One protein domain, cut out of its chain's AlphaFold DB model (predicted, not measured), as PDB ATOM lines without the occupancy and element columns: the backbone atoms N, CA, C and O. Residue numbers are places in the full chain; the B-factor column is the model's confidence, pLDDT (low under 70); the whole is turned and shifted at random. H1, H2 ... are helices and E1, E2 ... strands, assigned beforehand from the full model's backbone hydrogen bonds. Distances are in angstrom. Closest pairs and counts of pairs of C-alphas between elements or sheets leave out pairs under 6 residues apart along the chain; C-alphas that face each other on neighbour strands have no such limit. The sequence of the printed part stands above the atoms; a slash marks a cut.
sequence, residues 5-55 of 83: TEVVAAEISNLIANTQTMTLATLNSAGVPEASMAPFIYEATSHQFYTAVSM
ATOM      1  N   THR A   5     -25.575  85.916  37.732       88.94
ATOM      2  CA  THR A   5     -25.914  85.535  36.357       88.94
ATOM      3  C   THR A   5     -24.764  85.753  35.378       88.94
ATOM      4  O   THR A   5     -24.579  84.934  34.481       88.94
ATOM      5  N   GLU A   6     -23.960  86.799  35.563       88.88
ATOM      6  CA  GLU A   6     -22.783  87.074  34.727       88.88
ATOM      7  C   GLU A   6     -21.708  86.000  34.918       88.88
ATOM      8  O   GLU A   6     -21.112  85.538  33.946       88.88
ATOM      9  N   VAL A   7     -21.516  85.546  36.163       91.06
ATOM     10  CA  VAL A   7     -20.600  84.440  36.484       91.06
ATOM     11  C   VAL A   7     -21.043  83.153  35.790       91.06
ATOM     12  O   VAL A   7     -20.247  82.526  35.096       91.06
ATOM     13  N   VAL A   8     -22.325  82.794  35.903       90.69
ATOM     14  CA  VAL A   8     -22.873  81.585  35.266       90.69
ATOM     15  C   VAL A   8     -22.753  81.651  33.738       90.69
ATOM     16  O   VAL A   8     -22.374  80.668  33.106       90.69
ATOM     17  N   ALA A   9     -23.023  82.806  33.125       90.69
ATOM     18  CA  ALA A   9     -22.886  82.978  31.677       90.69
ATOM     19  C   ALA A   9     -21.434  82.802  31.195       90.69
ATOM     20  O   ALA A   9     -21.192  82.200  30.142       90.69
ATOM     21  N   ALA A  10     -20.466  83.293  31.974       91.31
ATOM     22  CA  ALA A  10     -19.047  83.102  31.695       91.31
ATOM     23  C   ALA A  10     -18.633  81.627  31.835       91.31
ATOM     24  O   ALA A  10     -17.929  81.108  30.971       91.31
ATOM     25  N   GLU A  11     -19.112  80.927  32.867       92.50
ATOM     26  CA  GLU A  11     -18.849  79.493  33.059       92.50
ATOM     27  C   GLU A  11     -19.438  78.633  31.934       92.50
ATOM     28  O   GLU A  11     -18.751  77.751  31.422       92.50
ATOM     29  N   ILE A  12     -20.659  78.932  31.478       92.75
ATOM     30  CA  ILE A  12     -21.274  78.261  30.320       92.75
ATOM     31  C   ILE A  12     -20.439  78.498  29.059       92.75
ATOM     32  O   ILE A  12     -20.154  77.559  28.317       92.75
ATOM     33  N   SER A  13     -20.016  79.741  28.823       93.00
ATOM     34  CA  SER A  13     -19.193  80.080  27.658       93.00
ATOM     35  C   SER A  13     -17.849  79.346  27.688       93.00
ATOM     36  O   SER A  13     -17.417  78.811  26.666       93.00
ATOM     37  N   ASN A  14     -17.228  79.243  28.866       93.06
ATOM     38  CA  ASN A  14     -15.998  78.479  29.068       93.06
ATOM     39  C   ASN A  14     -16.210  76.979  28.835       93.06
ATOM     40  O   ASN A  14     -15.390  76.350  28.172       93.06
ATOM     41  N   LEU A  15     -17.303  76.401  29.337       94.31
ATOM     42  CA  LEU A  15     -17.634  74.993  29.115       94.31
ATOM     43  C   LEU A  15     -17.770  74.685  27.618       94.31
ATOM     44  O   LEU A  15     -17.180  73.722  27.127       94.31
ATOM     45  N   ILE A  16     -18.506  75.522  26.883       94.94
ATOM     46  CA  ILE A  16     -18.715  75.347  25.441       94.94
ATOM     47  C   ILE A  16     -17.391  75.474  24.679       94.94
ATOM     48  O   ILE A  16     -17.100  74.637  23.832       94.94
ATOM     49  N   ALA A  17     -16.567  76.475  25.004       92.81
ATOM     50  CA  ALA A  17     -15.285  76.701  24.333       92.81
ATOM     51  C   ALA A  17     -14.279  75.552  24.528       92.81
ATOM     52  O   ALA A  17     -13.432  75.326  23.665       92.81
ATOM     53  N   ASN A  18     -14.375  74.823  25.643       92.56
ATOM     54  CA  ASN A  18     -13.471  73.718  25.978       92.56
ATOM     55  C   ASN A  18     -14.037  72.330  25.633       92.56
ATOM     56  O   ASN A  18     -13.383  71.326  25.907       92.56
ATOM     57  N   THR A  19     -15.219  72.249  25.011       92.69
ATOM     58  CA  THR A  19     -15.841  70.971  24.638       92.69
ATOM     59  C   THR A  19     -16.036  70.880  23.126       92.69
ATOM     60  O   THR A  19     -16.509  71.811  22.490       92.69
ATOM     61  N   GLN A  20     -15.690  69.733  22.534       91.56
ATOM     62  CA  GLN A  20     -15.765  69.525  21.077       91.56
ATOM     63  C   GLN A  20     -16.997  68.727  20.625       91.56
ATOM     64  O   GLN A  20     -17.316  68.677  19.437       91.56
ATOM     65  N   THR A  21     -17.679  68.061  21.559       95.00
ATOM     66  CA  THR A  21     -18.836  67.207  21.270       95.00
ATOM     67  C   THR A  21     -19.973  67.486  22.240       95.00
ATOM     68  O   THR A  21     -19.756  67.915  23.370       95.00
ATOM     69  N   MET A  22     -21.197  67.245  21.792       96.12
ATOM     70  CA  MET A  22     -22.394  67.286  22.623       96.12
ATOM     71  C   MET A  22     -23.134  65.961  22.493       96.12
ATOM     72  O   MET A  22     -23.045  65.288  21.467       96.12
ATOM     73  N   THR A  23     -23.912  65.602  23.506       97.12
ATOM     74  CA  THR A  23     -24.939  64.570  23.352       97.12
ATOM     75  C   THR A  23     -26.202  65.234  22.823       97.12
ATOM     76  O   THR A  23     -26.778  66.083  23.500       97.12
ATOM     77  N   LEU A  24     -26.625  64.859  21.616       97.06
ATOM     78  CA  LEU A  24     -27.888  65.269  21.013       97.06
ATOM     79  C   LEU A  24     -28.969  64.259  21.392       97.06
ATOM     80  O   LEU A  24     -28.837  63.078  21.081       97.06
ATOM     81  N   ALA A  25     -30.055  64.731  21.997       97.25
ATOM     82  CA  ALA A  25     -31.252  63.947  22.264       97.25
ATOM     83  C   ALA A  25     -32.400  64.406  21.355       97.25
ATOM     84  O   ALA A  25     -32.773  65.584  21.348       97.25
ATOM     85  N   THR A  26     -32.986  63.476  20.602       96.94
ATOM     86  CA  THR A  26     -34.187  63.716  19.788       96.94
ATOM     87  C   THR A  26     -35.285  62.722  20.144       96.94
ATOM     88  O   THR A  26     -35.015  61.640  20.659       96.94
ATOM     89  N   LEU A  27     -36.544  63.081  19.895       97.06
ATOM     90  CA  LEU A  27     -37.686  62.213  20.180       97.06
ATOM     91  C   LEU A  27     -38.133  61.475  18.921       97.06
ATOM     92  O   LEU A  27     -38.431  62.105  17.904       97.06
ATOM     93  N   ASN A  28     -38.268  60.154  19.013       93.62
ATOM     94  CA  ASN A  28     -38.867  59.373  17.937       93.62
ATOM     95  C   ASN A  28     -40.398  59.535  17.884       93.62
ATOM     96  O   ASN A  28     -41.002  60.302  18.645       93.62
ATOM     97  N   SER A  29     -41.066  58.849  16.952       91.62
ATOM     98  CA  SER A  29     -42.523  58.951  16.753       91.62
ATOM     99  C   SER A  29     -43.327  58.600  18.011       91.62
ATOM    100  O   SER A  29     -44.300  59.299  18.293       91.62
ATOM    101  N   ALA A  30     -42.860  57.630  18.800       94.12
ATOM    102  CA  ALA A  30     -43.463  57.186  20.056       94.12
ATOM    103  C   ALA A  30     -43.148  58.095  21.261       94.12
ATOM    104  O   ALA A  30     -43.636  57.844  22.358       94.12
ATOM    105  N   GLY A  31     -42.345  59.149  21.074       92.25
ATOM    106  CA  GLY A  31     -41.935  60.045  22.159       92.25
ATOM    107  C   GLY A  31     -40.831  59.469  23.043       92.25
ATOM    108  O   GLY A  31     -40.588  59.992  24.127       92.25
ATOM    109  N   VAL A  32     -40.152  58.412  22.591       94.50
ATOM    110  CA  VAL A  32     -38.991  57.855  23.284       94.50
ATOM    111  C   VAL A  32     -37.749  58.657  22.873       94.50
ATOM    112  O   VAL A  32     -37.559  58.893  21.673       94.50
ATOM    113  N   PRO A  33     -36.923  59.113  23.831       94.12
ATOM    114  CA  PRO A  33     -35.692  59.823  23.524       94.12
ATOM    115  C   PRO A  33     -34.633  58.872  22.971       94.12
ATOM    116  O   PRO A  33     -34.362  57.814  23.533       94.12
ATOM    117  N   GLU A  34     -33.997  59.304  21.893       94.94
ATOM    118  CA  GLU A  34     -32.791  58.705  21.342       94.94
ATOM    119  C   GLU A  34     -31.662  59.720  21.464       94.94
ATOM    120  O   GLU A  34     -31.792  60.863  21.017       94.94
ATOM    121  N   ALA A  35     -30.567  59.308  22.101       96.19
ATOM    122  CA  ALA A  35     -29.432  60.165  22.400       96.19
ATOM    123  C   ALA A  35     -28.149  59.599  21.790       96.19
ATOM    124  O   ALA A  35     -27.859  58.411  21.939       96.19
ATOM    125  N   SER A  36     -27.368  60.449  21.128       95.62
ATOM    126  CA  SER A  36     -26.037  60.085  20.640       95.62
ATOM    127  C   SER A  36     -25.084  61.278  20.669       95.62
ATOM    128  O   SER A  36     -25.509  62.435  20.693       95.62
ATOM    129  N   MET A  37     -23.780  60.999  20.712       95.44
ATOM    130  CA  MET A  37     -22.756  62.040  20.660       95.44
ATOM    131  C   MET A  37     -22.558  62.544  19.230       95.44
ATOM    132  O   MET A  37     -22.443  61.752  18.295       95.44
ATOM    133  N   ALA A  38     -22.449  63.861  19.079       95.25
ATOM    134  CA  ALA A  38     -22.173  64.520  17.812       95.25
ATOM    135  C   ALA A  38     -21.202  65.699  18.002       95.25
ATOM    136  O   ALA A  38     -21.251  66.379  19.034       95.25
ATOM    137  N   PRO A  39     -20.331  65.983  17.019       95.88
ATOM    138  CA  PRO A  39     -19.590  67.237  16.994       95.88
ATOM    139  C   PRO A  39     -20.559  68.406  16.796       95.88
ATOM    140  O   PRO A  39     -21.629  68.249  16.194       95.88
ATOM    141  N   PHE A  40     -20.182  69.592  17.264       96.88
ATOM    142  CA  PHE A  40     -20.984  70.795  17.073       96.88
ATOM    143  C   PHE A  40     -20.117  72.016  16.759       96.88
ATOM    144  O   PHE A  40     -18.927  72.056  17.060       96.88
ATOM    145  N   ILE A  41     -20.743  73.019  16.155       96.00
ATOM    146  CA  ILE A  41     -20.240  74.386  16.036       96.00
ATOM    147  C   ILE A  41     -21.173  75.262  16.861       96.00
ATOM    148  O   ILE A  41     -22.393  75.147  16.739       96.00
ATOM    149  N   TYR A  42     -20.610  76.133  17.689       96.44
ATOM    150  CA  TYR A  42     -21.370  77.113  18.453       96.44
ATOM    151  C   TYR A  42     -21.103  78.518  17.918       96.44
ATOM    152  O   TYR A  42     -19.949  78.935  17.805       96.44
ATOM    153  N   GLU A  43     -22.166  79.245  17.581       95.25
ATOM    154  CA  GLU A  43     -22.091  80.647  17.175       95.25
ATOM    155  C   GLU A  43     -22.483  81.526  18.368       95.25
ATOM    156  O   GLU A  43     -23.618  81.494  18.848       95.25
ATOM    157  N   ALA A  44     -21.506  82.273  18.882       90.38
ATOM    158  CA  ALA A  44     -21.615  82.960  20.164       90.38
ATOM    159  C   ALA A  44     -22.535  84.191  20.142       90.38
ATOM    160  O   ALA A  44     -23.053  84.559  21.192       90.38
ATOM    161  N   THR A  45     -22.750  84.825  18.985       91.56
ATOM    162  CA  THR A  45     -23.566  86.050  18.875       91.56
ATOM    163  C   THR A  45     -25.060  85.751  18.988       91.56
ATOM    164  O   THR A  45     -25.820  86.509  19.583       91.56
ATOM    165  N   SER A  46     -25.489  84.644  18.393       95.00
ATOM    166  CA  SER A  46     -26.875  84.187  18.301       95.00
ATOM    167  C   SER A  46     -27.183  83.022  19.236       95.00
ATOM    168  O   SER A  46     -28.333  82.594  19.310       95.00
ATOM    169  N   HIS A  47     -26.173  82.518  19.950       91.62
ATOM    170  CA  HIS A  47     -26.269  81.374  20.855       91.62
ATOM    171  C   HIS A  47     -26.817  80.110  20.170       91.62
ATOM    172  O   HIS A  47     -27.581  79.343  20.761       91.62
ATOM    173  N   GLN A  48     -26.435  79.887  18.909       95.44
ATOM    174  CA  GLN A  48     -26.908  78.759  18.104       95.44
ATOM    175  C   GLN A  48     -25.895  77.613  18.065       95.44
ATOM    176  O   GLN A  48     -24.695  77.825  17.883       95.44
ATOM    177  N   PHE A  49     -26.408  76.386  18.175       95.31
ATOM    178  CA  PHE A  49     -25.650  75.152  17.990       95.31
ATOM    179  C   PHE A  49     -25.956  74.555  16.621       95.31
ATOM    180  O   PHE A  49     -27.114  74.309  16.278       95.31
ATOM    181  N   TYR A  50     -24.907  74.265  15.861       95.81
ATOM    182  CA  TYR A  50     -24.984  73.610  14.565       95.81
ATOM    183  C   TYR A  50     -24.305  72.250  14.645       95.81
ATOM    184  O   TYR A  50     -23.208  72.121  15.176       95.81
ATOM    185  N   THR A  51     -24.936  71.227  14.082       95.56
ATOM    186  CA  THR A  51     -24.339  69.900  13.933       95.56
ATOM    187  C   THR A  51     -24.762  69.305  12.598       95.56
ATOM    188  O   THR A  51     -25.872  69.551  12.120       95.56
ATOM    189  N   ALA A  52     -23.863  68.555  11.968       94.88
ATOM    190  CA  ALA A  52     -24.167  67.850  10.736       94.88
ATOM    191  C   ALA A  52     -24.806  66.499  11.074       94.88
ATOM    192  O   ALA A  52     -24.214  65.680  11.775       94.88
ATOM    193  N   VAL A  53     -26.003  66.252  10.543       93.25
ATOM    194  CA  VAL A  53     -26.725  64.989  10.729       93.25
ATOM    195  C   VAL A  53     -26.870  64.300   9.378       93.25
ATOM    196  O   VAL A  53     -27.328  64.901   8.409       93.25
ATOM    197  N   SER A  54     -26.484  63.025   9.309       93.56
ATOM    198  CA  SER A  54     -26.721  62.202   8.120       93.56
ATOM    199  C   SER A  54     -28.219  62.023   7.889       93.56
ATOM    200  O   SER A  54     -28.946  61.692   8.822       93.56
ATOM    201  N   MET A  55     -28.671  62.119   6.637       93.31
ATOM    202  CA  MET A  55     -30.060  61.815   6.262       93.31
ATOM    203  C   MET A  55     -30.459  60.355   6.528       93.31
ATOM    204  O   MET A  55     -31.645  60.043   6.549       93.31
TER     205      MET A  55
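Overview. This is residues 5 to 55 of the 83 residues of a protein of Acidithiobacillus ferrivorans SS3 (UniProt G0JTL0). A long two-stranded hairpin, E1 and E2, makes one arm of an open, loosely built model, and from the open end of that arm a helix, H1, goes off one way and a second, much shorter hairpin, E3 and E4, goes off another. Residues 5 to 12 of H1 stick out free, and E2 runs on into E3 through a sharp bend of 85 degrees. The printed part has 51 residues with one named helix and four named strands, in the order H1, E1, E2, E3, E4; the strands form two separate antiparallel sheets, E1 - E2 and E3 - E4, and the class is mixed, helices and strands. The whole is loose, with a radius of gyration of the C-alphas of 13.5 A, and elongated, spanning 39 by 22 by 18 A.

Arrangement. The printed part begins with H1, residues 5 to 17, in which every O i to N i+4 pair is within hydrogen-bond range. A tight link of 3 residues leads to E1, residues 21 to 27, and a tight link of 5 residues joins E1 to E2, residues 33 to 39. E1 and E2 are a hairpin, antiparallel with 153 degrees between their directions. N 24 and O 36 are 2.8 A apart, and N 38 and O 22 are 2.8 A apart, both within hydrogen-bond range. The C-alphas of Thr 21 and Pro 39, which face each other, are 4.3 A apart. E2 runs on into E3, residues 41 to 43, across a break of 1 residue, at 85 degrees; the two meet only through their link. E3 and E4, residues 48 to 50, form the second hairpin, antiparallel at 157 degrees, with N 41 and O 50 within hydrogen-bond range at 2.8 A. The closest C-alphas of H1 and E3 are those of Ile 16 and Tyr 42, 7.7 A apart. H1 is apart from E2 and E4, and E4 is apart from E1 and E2.

Along the chain. H1 begins at C-alpha 5, (-25.914, 85.535, 36.357), and measures 18.3 A from first to last C-alpha. E1 measures 19.5 A and ends at C-alpha 27, (-37.686, 62.213, 20.180); E2 measures 18.9 A. E3 and E4 have 3 residues each, and E4 ends at C-alpha 50, (-24.984, 73.610, 14.565).

Size, cuts and confidence. The C-alphas farthest apart are those of Glu 6 and Ala 30, at 39.2 A. Without residues 5 to 12, which stand free, the body spans 35 by 18 by 17 A. The printed part has no cut, and the links between its named elements are tight. The mean pLDDT of the printed part is 94.0, and no printed residue is under 70.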